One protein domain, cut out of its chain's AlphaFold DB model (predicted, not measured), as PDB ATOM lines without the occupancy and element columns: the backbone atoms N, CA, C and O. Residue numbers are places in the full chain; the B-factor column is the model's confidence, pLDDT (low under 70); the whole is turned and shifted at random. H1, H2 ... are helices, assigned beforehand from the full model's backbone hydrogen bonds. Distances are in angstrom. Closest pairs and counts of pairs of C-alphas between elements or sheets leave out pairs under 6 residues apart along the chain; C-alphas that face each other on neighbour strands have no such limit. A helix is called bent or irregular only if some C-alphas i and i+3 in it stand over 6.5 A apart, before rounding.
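AT A GLANCE: This is residues 11 to 24 and 35 to 99 of the 101 residues of an uncharacterized protein of Halobacillus trueperi (UniProt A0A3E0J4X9). The model is a slim up-and-down bundle of three helical lengths, with H2 and H3a folded into a long hairpin and the shorter H1 packed along both, so that the three centres make a triangle. At the end where H2 begins, the bent helix H3 turns off into its last arm, H3b, which carries the rod-like outline further; the link of residues 61 to 68 closes the other end of the hairpin. There are 79 residues printed, with three named helices in the order H1, H2, H3, no named strand, and a cut between H1 and H2. The class is all helix. The whole is loose, with a radius of gyration of the C-alphas of 14.6 A, and its C-alphas span 51 by 18 by 17 A.

HOW THE PARTS SIT: H1, residues 11 to 24, touches H2, residues 35 to 60, and their closest C-alphas, those of Glu 21 and Ser 42, are 7.3 A apart. H1 and H2 run opposite ways at a shallow tilt of 20 degrees. H3, residues 69 to 99, was assigned as one helix by its hydrogen bonds, but it is bent: C-alphas 87 and 90 are 7.3 A apart, and it has two arms, H3a, residues 69 to 87, and H3b, residues 90 to 99. The arms stand at a steep tilt of 46 degrees. H1, H2 and H3a form a bundle that is up and down, each running against the one before it in the chain. H3a touches H1 with residues 75 to 82 alone; the closest C-alphas are those of Ser 18 and Pro 78, 5.7 A apart. H1 and H3a run the same way at a shallow tilt of 14 degrees. H2 and H3a form a helical hairpin, opposite ways at a shallow tilt of 10 degrees, and touch most closely at the C-alphas of Ser 39 and Trp 86, 5.6 A apart. H2 touches H3b with residues 35 to 39 alone, at a steep tilt of 53 degrees, opposite ways; their closest C-alphas, those of Pro 35 and Pro 90, are 4.8 A apart. H1 and H3b are apart. Every O i to N i+4 pair is within hydrogen-bond range in H3b, against 8 of 10 in H1, 20 of 22 in H2 and 11 of 15 in H3a.

IN THESE COORDINATES: H1 begins at Trp 11, whose C-alpha is at (274.284, 167.431, 281.347), and runs 20.1 A to Phe 24. H2 runs 35.7 A from Pro 35, with its C-alpha at (253.095, 166.145, 301.922), to Phe 60. It has a kink of 33 degrees near residue 48 and is neither bent nor irregular, but only just: C-alphas 48 and 51 are 6.4 A apart. H3a runs 27.8 A from Ile 69 to Leu 87, with a kink of 28 degrees near residue 76; it is itself irregular, C-alphas 75 and 78 being 6.9 A apart. Residues 88 and 89 belong to neither arm. H3b runs 14.5 A from Pro 90 to Arg 99, whose C-alpha is at (257.617, 177.041, 311.134).

THE WHOLE: The two C-alphas farthest apart are those of Ser 64 and Arg 99, at 51.2 A. Residues 25 to 34 are not printed, and C-alphas 24 and 35 are 11.9 A apart across this cut, which lies in the link from H1 to H2. The link from H2 to H3, eight residues, is short. The mean pLDDT of the printed part is 85.5; ten residues are under 70, namely 89 to 91 and 93 to 99, and the mean over H3b is 65.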
ATOM      1  N   TRP A  11     274.155 167.083 279.934       93.62
ATOM      2  CA  TRP A  11     274.284 167.431 281.347       93.62
ATOM      3  C   TRP A  11     273.232 168.441 281.781       93.62
ATOM      4  O   TRP A  11     272.633 168.285 282.844       93.62
ATOM      5  N   TRP A  12     272.951 169.431 280.928       94.69
ATOM      6  CA  TRP A  12     271.850 170.364 281.151       94.69
ATOM      7  C   TRP A  12     270.514 169.638 281.266       94.69
ATOM      8  O   TRP A  12     269.735 169.949 282.159       94.69
ATOM      9  N   ALA A  13     270.260 168.638 280.424       94.12
ATOM     10  CA  ALA A  13     269.016 167.883 280.467       94.12
ATOM     11  C   ALA A  13     268.853 167.082 281.769       94.12
ATOM     12  O   ALA A  13     267.777 167.110 282.364       94.12
ATOM     13  N   ILE A  14     269.922 166.428 282.247       93.31
ATOM     14  CA  ILE A  14     269.946 165.767 283.564       93.31
ATOM     15  C   ILE A  14     269.630 166.777 284.673       93.31
ATOM     16  O   ILE A  14     268.744 166.537 285.492       93.31
ATOM     17  N   GLY A  15     270.316 167.924 284.668       92.12
ATOM     18  CA  GLY A  15     270.112 168.975 285.663       92.12
ATOM     19  C   GLY A  15     268.688 169.536 285.656       92.12
ATOM     20  O   GLY A  15     268.088 169.684 286.716       92.12
ATOM     21  N   ILE A  16     268.123 169.799 284.474       92.44
ATOM     22  CA  ILE A  16     266.751 170.304 284.314       92.44
ATOM     23  C   ILE A  16     265.734 169.289 284.834       92.44
ATOM     24  O   ILE A  16     264.812 169.676 285.548       92.44
ATOM     25  N   PHE A  17     265.904 168.001 284.517       92.12
ATOM     26  CA  PHE A  17     265.006 166.961 285.015       92.12
ATOM     27  C   PHE A  17     265.038 166.904 286.549       92.12
ATOM     28  O   PHE A  17     263.989 166.995 287.182       92.12
ATOM     29  N   SER A  18     266.224 166.860 287.164       88.75
ATOM     30  CA  SER A  18     266.351 166.876 288.629       88.75
ATOM     31  C   SER A  18     265.804 168.159 289.269       88.75
ATOM     32  O   SER A  18     265.144 168.097 290.302       88.75
ATOM     33  N   LEU A  19     266.024 169.327 288.659       89.62
ATOM     34  CA  LEU A  19     265.518 170.601 289.178       89.62
ATOM     35  C   LEU A  19     263.990 170.703 289.078       89.62
ATOM     36  O   LEU A  19     263.360 171.280 289.963       89.62
ATOM     37  N   SER A  20     263.389 170.132 288.029       90.44
ATOM     38  CA  SER A  20     261.932 170.124 287.857       90.44
ATOM     39  C   SER A  20     261.212 169.430 289.011       90.44
ATOM     40  O   SER A  20     260.136 169.878 289.401       90.44
ATOM     41  N   GLU A  21     261.848 168.431 289.628       87.00
ATOM     42  CA  GLU A  21     261.330 167.765 290.821       87.00
ATOM     43  C   GLU A  21     261.235 168.748 291.996       87.00
ATOM     44  O   GLU A  21     260.185 168.899 292.613       87.00
ATOM     45  N   ILE A  22     262.302 169.505 292.263       86.12
ATOM     46  CA  ILE A  22     262.324 170.516 293.333       86.12
ATOM     47  C   ILE A  22     261.242 171.576 293.093       86.12
ATOM     48  O   ILE A  22     260.504 171.938 294.011       86.12
ATOM     49  N   VAL A  23     261.114 172.050 291.850       89.50
ATOM     50  CA  VAL A  23     260.075 173.016 291.466       89.50
ATOM     51  C   VAL A  23     258.679 172.428 291.681       89.50
ATOM     52  O   VAL A  23     257.811 173.119 292.212       89.50
ATOM     53  N   PHE A  24     258.463 171.156 291.341       89.12
ATOM     54  CA  PHE A  24     257.201 170.456 291.574       89.12
ATOM     55  C   PHE A  24     256.826 170.435 293.063       89.12
ATOM     56  O   PHE A  24     255.710 170.824 293.415       89.12
ATOM     57  N   PRO A  35     251.812 166.741 302.311       83.56
ATOM     58  CA  PRO A  35     253.095 166.145 301.922       83.56
ATOM     59  C   PRO A  35     252.972 164.739 301.321       83.56
ATOM     60  O   PRO A  35     253.709 164.382 300.403       83.56
ATOM     61  N   LYS A  36     252.001 163.955 301.803       84.69
ATOM     62  CA  LYS A  36     251.706 162.614 301.292       84.69
ATOM     63  C   LYS A  36     251.195 162.652 299.850       84.69
ATOM     64  O   LYS A  36     251.625 161.830 299.039       84.69
ATOM     65  N   ASP A  37     250.316 163.597 299.528       88.88
ATOM     66  CA  ASP A  37     249.780 163.757 298.172       88.88
ATOM     67  C   ASP A  37     250.874 164.231 297.214       88.88
ATOM     68  O   ASP A  37     251.000 163.692 296.116       88.88
ATOM     69  N   ILE A  38     251.724 165.163 297.663       88.94
ATOM     70  CA  ILE A  38     252.867 165.656 296.884       88.94
ATOM     71  C   ILE A  38     253.826 164.510 296.569       88.94
ATOM     72  O   ILE A  38     254.155 164.312 295.404       88.94
ATOM     73  N   SER A  39     254.229 163.729 297.579       86.25
ATOM     74  CA  SER A  39     255.118 162.569 297.409       86.25
ATOM     75  C   SER A  39     254.527 161.532 296.452       86.25
ATOM     76  O   SER A  39     255.197 161.081 295.526       86.25
ATOM     77  N   THR A  40     253.243 161.204 296.618       88.06
ATOM     78  CA  THR A  40     252.556 160.226 295.763       88.06
ATOM     79  C   THR A  40     252.487 160.714 294.315       88.06
ATOM     80  O   THR A  40     252.786 159.956 293.391       88.06
ATOM     81  N   ALA A  41     252.136 161.985 294.101       90.12
ATOM     82  CA  ALA A  41     252.076 162.578 292.771       90.12
ATOM     83  C   ALA A  41     253.467 162.665 292.122       90.12
ATOM     84  O   ALA A  41     253.612 162.292 290.960       90.12
ATOM     85  N   SER A  42     254.485 163.087 292.876       89.56
ATOM     86  CA  SER A  42     255.891 163.153 292.454       89.56
ATOM     87  C   SER A  42     256.415 161.775 292.037       89.56
ATOM     88  O   SER A  42     256.963 161.642 290.946       89.56
ATOM     89  N   LEU A  43     256.143 160.721 292.814       88.62
ATOM     90  CA  LEU A  43     256.501 159.348 292.455       88.62
ATOM     91  C   LEU A  43     255.842 158.913 291.136       88.62
ATOM     92  O   LEU A  43     256.519 158.411 290.239       88.62
ATOM     93  N   ILE A  44     254.523 159.097 291.004       90.31
ATOM     94  CA  ILE A  44     253.768 158.671 289.814       90.31
ATOM     95  C   ILE A  44     254.248 159.433 288.575       90.31
ATOM     96  O   ILE A  44     254.566 158.823 287.554       90.31
ATOM     97  N   ILE A  45     254.313 160.761 288.659       90.25
ATOM     98  CA  ILE A  45     254.722 161.622 287.549       90.25
ATOM     99  C   ILE A  45     256.187 161.362 287.195       90.25
ATOM    100  O   ILE A  45     256.497 161.195 286.019       90.25
ATOM    101  N   GLY A  46     257.074 161.250 288.184       89.38
ATOM    102  CA  GLY A  46     258.488 160.945 287.986       89.38
ATOM    103  C   GLY A  46     258.700 159.612 287.265       89.38
ATOM    104  O   GLY A  46     259.448 159.559 286.289       89.38
ATOM    105  N   LEU A  47     257.986 158.553 287.665       89.38
ATOM    106  CA  LEU A  47     258.045 157.246 286.997       89.38
ATOM    107  C   LEU A  47     257.497 157.273 285.564       89.38
ATOM    108  O   LEU A  47     257.989 156.525 284.721       89.38
ATOM    109  N   LEU A  48     256.508 158.122 285.268       91.50
ATOM    110  CA  LEU A  48     255.965 158.288 283.914       91.50
ATOM    111  C   LEU A  48     256.869 159.147 283.019       91.50
ATOM    112  O   LEU A  48     257.065 158.824 281.848       91.50
ATOM    113  N   LEU A  49     257.432 160.229 283.556       91.69
ATOM    114  CA  LEU A  49     258.274 161.162 282.807       91.69
ATOM    115  C   LEU A  49     259.688 160.632 282.590       91.69
ATOM    116  O   LEU A  49     260.284 160.919 281.556       91.69
ATOM    117  N   TYR A  50     260.229 159.839 283.513       92.62
ATOM    118  CA  TYR A  50     261.571 159.272 283.396       92.62
ATOM    119  C   TYR A  50     261.820 158.466 282.100       92.62
ATOM    120  O   TYR A  50     262.817 158.739 281.419       92.62
ATOM    121  N   PRO A  51     260.968 157.501 281.689       93.94
ATOM    122  CA  PRO A  51     261.169 156.785 280.431       93.94
ATOM    123  C   PRO A  51     261.038 157.715 279.222       93.94
ATOM    124  O   PRO A  51     261.807 157.575 278.274       93.94
ATOM    125  N   ILE A  52     260.126 158.695 279.267       94.94
ATOM    126  CA  ILE A  52     259.965 159.696 278.203       94.94
ATOM    127  C   ILE A  52     261.256 160.508 278.062       94.94
ATOM    128  O   ILE A  52     261.823 160.565 276.975       94.94
ATOM    129  N   PHE A  53     261.765 161.047 279.169       94.62
ATOM    130  CA  PHE A  53     263.040 161.756 279.239       94.62
ATOM    131  C   PHE A  53     264.184 160.905 278.673       94.62
ATOM    132  O   PHE A  53     264.879 161.333 277.754       94.62
ATOM    133  N   THR A  54     264.336 159.672 279.157       94.44
ATOM    134  CA  THR A  54     265.408 158.760 278.735       94.44
ATOM    135  C   THR A  54     265.359 158.496 277.229       94.44
ATOM    136  O   THR A  54     266.379 158.596 276.545       94.44
ATOM    137  N   ILE A  55     264.172 158.201 276.690       95.00
ATOM    138  CA  ILE A  55     263.970 157.982 275.254       95.00
ATOM    139  C   ILE A  55     264.307 159.251 274.471       95.00
ATOM    140  O   ILE A  55     265.039 159.166 273.486       95.00
ATOM    141  N   SER A  56     263.834 160.422 274.907       95.00
ATOM    142  CA  SER A  56     264.146 161.696 274.258       95.00
ATOM    143  C   SER A  56     265.655 161.922 274.171       95.00
ATOM    144  O   SER A  56     266.165 162.147 273.077       95.00
ATOM    145  N   ILE A  57     266.399 161.775 275.270       95.31
ATOM    146  CA  ILE A  57     267.858 161.959 275.248       95.31
ATOM    147  C   ILE A  57     268.534 160.962 274.302       95.31
ATOM    148  O   ILE A  57     269.357 161.352 273.472       95.31
ATOM    149  N   LEU A  58     268.154 159.683 274.359       93.75
ATOM    150  CA  LEU A  58     268.720 158.656 273.481       93.75
ATOM    151  C   LEU A  58     268.412 158.901 271.996       93.75
ATOM    152  O   LEU A  58     269.233 158.553 271.147       93.75
ATOM    153  N   LEU A  59     267.265 159.496 271.657       94.44
ATOM    154  CA  LEU A  59     266.921 159.835 270.274       94.44
ATOM    155  C   LEU A  59     267.836 160.923 269.700       94.44
ATOM    156  O   LEU A  59     268.210 160.822 268.527       94.44
ATOM    157  N   PHE A  60     268.227 161.904 270.518       92.88
ATOM    158  CA  PHE A  60     269.055 163.044 270.105       92.88
ATOM    159  C   PHE A  60     270.564 162.838 270.297       92.88
ATOM    160  O   PHE A  60     271.355 163.586 269.730       92.88
ATOM    161  N   LEU A  61     270.987 161.814 271.043       92.62
ATOM    162  CA  LEU A  61     272.400 161.442 271.148       92.62
ATOM    163  C   LEU A  61     272.930 160.774 269.874       92.62
ATOM    164  O   LEU A  61     272.204 160.076 269.159       92.62
ATOM    165  N   ASP A  62     274.235 160.884 269.638       89.50
ATOM    166  CA  ASP A  62     274.912 160.139 268.575       89.50
ATOM    167  C   ASP A  62     274.823 158.626 268.799       89.50
ATOM    168  O   ASP A  62     274.897 158.128 269.924       89.50
ATOM    169  N   LYS A  63     274.706 157.853 267.711       86.12
ATOM    170  CA  LYS A  63     274.519 156.387 267.773       86.12
ATOM    171  C   LYS A  63     275.599 155.666 268.589       86.12
ATOM    172  O   LYS A  63     275.293 154.663 269.229       86.12
ATOM    173  N   SER A  64     276.836 156.161 268.559       84.81
ATOM    174  CA  SER A  64     277.956 155.636 269.350       84.81
ATOM    175  C   SER A  64     277.791 155.896 270.851       84.81
ATOM    176  O   SER A  64     278.139 155.030 271.645       84.81
ATOM    177  N   ALA A  65     277.225 157.042 271.239       85.44
ATOM    178  CA  ALA A  65     277.025 157.437 272.633       85.44
ATOM    179  C   ALA A  65     275.816 156.744 273.287       85.44
ATOM    180  O   ALA A  65     275.831 156.503 274.492       85.44
ATOM    181  N   ARG A  66     274.794 156.362 272.504       86.62
ATOM    182  CA  ARG A  66     273.565 155.696 272.996       86.62
ATOM    183  C   ARG A  66     273.805 154.351 273.682       86.62
ATOM    184  O   ARG A  66     273.007 153.947 274.518       86.62
ATOM    185  N   LYS A  67     274.848 153.628 273.266       85.19
ATOM    186  CA  LYS A  67     275.176 152.280 273.767       85.19
ATOM    187  C   LYS A  67     276.301 152.285 274.798       85.19
ATOM    188  O   LYS A  67     276.698 151.223 275.265       85.19
ATOM    189  N   ASP A  68     276.845 153.456 275.102       89.94
ATOM    190  CA  ASP A  68     277.916 153.583 276.075       89.94
ATOM    191  C   ASP A  68     277.363 153.407 277.497       89.94
ATOM    192  O   ASP A  68     276.337 153.988 277.861       89.94
ATOM    193  N   ILE A  69     278.038 152.581 278.297       90.12
ATOM    194  CA  ILE A  69     277.578 152.222 279.641       90.12
ATOM    195  C   ILE A  69     277.533 153.426 280.583       90.12
ATOM    196  O   ILE A  69     276.610 153.523 281.387       90.12
ATOM    197  N   ASN A  70     278.463 154.375 280.450       91.62
ATOM    198  CA  ASN A  70     278.453 155.576 281.274       91.62
ATOM    199  C   ASN A  70     277.234 156.429 280.928       91.62
ATOM    200  O   ASN A  70     276.564 156.909 281.834       91.62
ATOM    201  N   THR A  71     276.877 156.556 279.644       92.69
ATOM    202  CA  THR A  71     275.644 157.250 279.231       92.69
ATOM    203  C   THR A  71     274.421 156.663 279.929       92.69
ATOM    204  O   THR A  71     273.611 157.409 280.470       92.69
ATOM    205  N   LEU A  72     274.295 155.333 279.948       91.12
ATOM    206  CA  LEU A  72     273.169 154.654 280.590       91.12
ATOM    207  C   LEU A  72     273.156 154.874 282.109       91.12
ATOM    208  O   LEU A  72     272.094 155.122 282.676       91.12
ATOM    209  N   LEU A  73     274.324 154.845 282.759       91.88
ATOM    210  CA  LEU A  73     274.451 155.131 284.191       91.88
ATOM    211  C   LEU A  73     274.057 156.576 284.525       91.88
ATOM    212  O   LEU A  73     273.306 156.803 285.471       91.88
ATOM    213  N   TYR A  74     274.503 157.550 283.730       92.81
ATOM    214  CA  TYR A  74     274.141 158.954 283.935       92.81
ATOM    215  C   TYR A  74     272.676 159.239 283.613       92.81
ATOM    216  O   TYR A  74     272.065 160.064 284.285       92.81
ATOM    217  N   LEU A  75     272.079 158.534 282.651       93.50
ATOM    218  CA  LEU A  75     270.638 158.611 282.410       93.50
ATOM    219  C   LEU A  75     269.822 158.049 283.576       93.50
ATOM    220  O   LEU A  75     268.737 158.556 283.820       93.50
ATOM    221  N   ALA A  76     270.351 157.074 284.321       91.62
ATOM    222  CA  ALA A  76     269.722 156.550 285.534       91.62
ATOM    223  C   ALA A  76     269.902 157.450 286.767       91.62
ATOM    224  O   ALA A  76     269.128 157.352 287.721       91.62
ATOM    225  N   PHE A  77     270.892 158.344 286.753       89.62
ATOM    226  CA  PHE A  77     271.228 159.206 287.885       89.62
ATOM    227  C   PHE A  77     270.050 160.037 288.432       89.62
ATOM    228  O   PHE A  77     269.865 160.031 289.651       89.62
ATOM    229  N   PRO A  78     269.204 160.687 287.601       87.56
ATOM    230  CA  PRO A  78     268.058 161.445 288.099       87.56
ATOM    231  C   PRO A  78     267.067 160.591 288.893       87.56
ATOM    232  O   PRO A  78     266.502 161.053 289.878       87.56
ATOM    233  N   LEU A  79     266.877 159.329 288.505       86.50
ATOM    234  CA  LEU A  79     265.984 158.426 289.222       86.50
ATOM    235  C   LEU A  79     266.572 158.045 290.584       86.50
ATOM    236  O   LEU A  79     265.870 158.083 291.587       86.50
ATOM    237  N   VAL A  80     267.873 157.745 290.639       86.69
ATOM    238  CA  VAL A  80     268.560 157.386 291.891       86.69
ATOM    239  C   VAL A  80     268.551 158.548 292.883       86.69
ATOM    240  O   VAL A  80     268.254 158.341 294.058       86.69
ATOM    241  N   ILE A  81     268.853 159.766 292.425       84.75
ATOM    242  CA  ILE A  81     268.916 160.929 293.314       84.75
ATOM    243  C   ILE A  81     267.532 161.367 293.799       84.75
ATOM    244  O   ILE A  81     267.432 161.870 294.913       84.75
ATOM    245  N   ASN A  82     266.468 161.121 293.025       81.25
ATOM    246  CA  ASN A  82     265.100 161.460 293.416       81.25
ATOM    247  C   ASN A  82     264.488 160.468 294.425       81.25
ATOM    248  O   ASN A  82     263.556 160.839 295.132       81.25
ATOM    249  N   ILE A  83     265.028 159.250 294.586       80.44
ATOM    250  CA  ILE A  83     264.524 158.284 295.585       80.44
ATOM    251  C   ILE A  83     264.568 158.854 297.018       80.44
ATOM    252  O   ILE A  83     263.531 158.841 297.687       80.44
ATOM    253  N   PRO A  84     265.701 159.395 297.518       74.12
ATOM    254  CA  PRO A  84     265.725 160.091 298.804       74.12
ATOM    255  C   PRO A  84     264.724 161.246 298.895       74.12
ATOM    256  O   PRO A  84     264.142 161.455 299.958       74.12
ATOM    257  N   PHE A  85     264.494 161.976 297.795       72.81
ATOM    258  CA  PHE A  85     263.501 163.050 297.776       72.81
ATOM    259  C   PHE A  85     262.091 162.504 297.999       72.81
ATOM    260  O   PHE A  85     261.366 163.036 298.830       72.81
ATOM    261  N   TRP A  86     261.722 161.397 297.357       73.00
ATOM    262  CA  TRP A  86     260.410 160.777 297.559       73.00
ATOM    263  C   TRP A  86     260.188 160.294 298.995       73.00
ATOM    264  O   TRP A  86     259.067 160.366 299.498       73.00
ATOM    265  N   LEU A  87     261.252 159.823 299.650       71.50
ATOM    266  CA  LEU A  87     261.182 159.208 300.976       71.50
ATOM    267  C   LEU A  87     261.309 160.199 302.140       71.50
ATOM    268  O   LEU A  87     260.748 159.942 303.199       71.50
ATOM    269  N   VAL A  88     262.068 161.289 301.982       70.19
ATOM    270  CA  VAL A  88     262.501 162.137 303.115       70.19
ATOM    271  C   VAL A  88     262.040 163.590 302.983       70.19
ATOM    272  O   VAL A  88     261.708 164.239 303.975       70.19
ATOM    273  N   PHE A  89     262.002 164.130 301.764       68.31
ATOM    274  CA  PHE A  89     261.718 165.551 301.537       68.31
ATOM    275  C   PHE A  89     260.304 166.027 301.923       68.31
ATOM    276  O   PHE A  89     260.195 167.166 302.386       68.31
ATOM    277  N   PRO A  90     259.231 165.217 301.802       64.81
ATOM    278  CA  PRO A  90     257.888 165.633 302.204       64.81
ATOM    279  C   PRO A  90     257.819 166.065 303.674       64.81
ATOM    280  O   PRO A  90     257.204 167.082 303.998       64.81
ATOM    281  N   ASP A  91     258.506 165.339 304.557       67.31
ATOM    282  CA  ASP A  91     258.531 165.637 305.990       67.31
ATOM    283  C   ASP A  91     259.374 166.873 306.320       67.31
ATOM    284  O   ASP A  91     259.034 167.618 307.242       67.31
ATOM    285  N   ILE A  92     260.441 167.128 305.556       70.00
ATOM    286  CA  ILE A  92     261.285 168.323 305.712       70.00
ATOM    287  C   ILE A  92     260.520 169.581 305.288       70.00
ATOM    288  O   ILE A  92     260.518 170.573 306.016       70.00
ATOM    289  N   ILE A  93     259.839 169.543 304.136       64.94
ATOM    290  CA  ILE A  93     259.028 170.667 303.642       64.94
ATOM    291  C   ILE A  93     257.903 170.976 304.634       64.94
ATOM    292  O   ILE A  93     257.721 172.135 304.989       64.94
ATOM    293  N   ARG A  94     257.206 169.953 305.156       63.78
ATOM    294  CA  ARG A  94     256.167 170.135 306.184       63.78
ATOM    295  C   ARG A  94     256.688 170.913 307.392       63.78
ATOM    296  O   ARG A  94     256.081 171.903 307.787       63.78
ATOM    297  N   GLN A  95     257.829 170.495 307.942       68.19
ATOM    298  CA  GLN A  95     258.437 171.146 309.106       68.19
ATOM    299  C   GLN A  95     258.869 172.591 308.832       68.19
ATOM    300  O   GLN A  95     258.849 173.415 309.743       68.19
ATOM    301  N   LEU A  96     259.292 172.904 307.606       65.88
ATOM    302  CA  LEU A  96     259.665 174.263 307.218       65.88
ATOM    303  C   LEU A  96     258.433 175.156 307.051       65.88
ATOM    304  O   LEU A  96     258.429 176.271 307.565       65.88
ATOM    305  N   THR A  97     257.379 174.667 306.398       60.25
ATOM    306  CA  THR A  97     256.145 175.435 306.189       60.25
ATOM    307  C   THR A  97     255.407 175.691 307.509       60.25
ATOM    308  O   THR A  97     255.013 176.825 307.756       60.25
ATOM    309  N   GLU A  98     255.315 174.697 308.405       64.50
ATOM    310  CA  GLU A  98     254.735 174.835 309.761       64.50
ATOM    311  C   GLU A  98     255.544 175.757 310.697       64.50
ATOM    312  O   GLU A  98     255.068 176.125 311.766       64.50
ATOM    313  N   ARG A  99     256.794 176.096 310.355       62.06
ATOM    314  CA  ARG A  99     257.617 177.041 311.134       62.06
ATOM    315  C   ARG A  99     257.498 178.484 310.658       62.06
ATOM    316  O   ARG A  99     257.911 179.384 311.386       62.06
TER     317      ARG A  99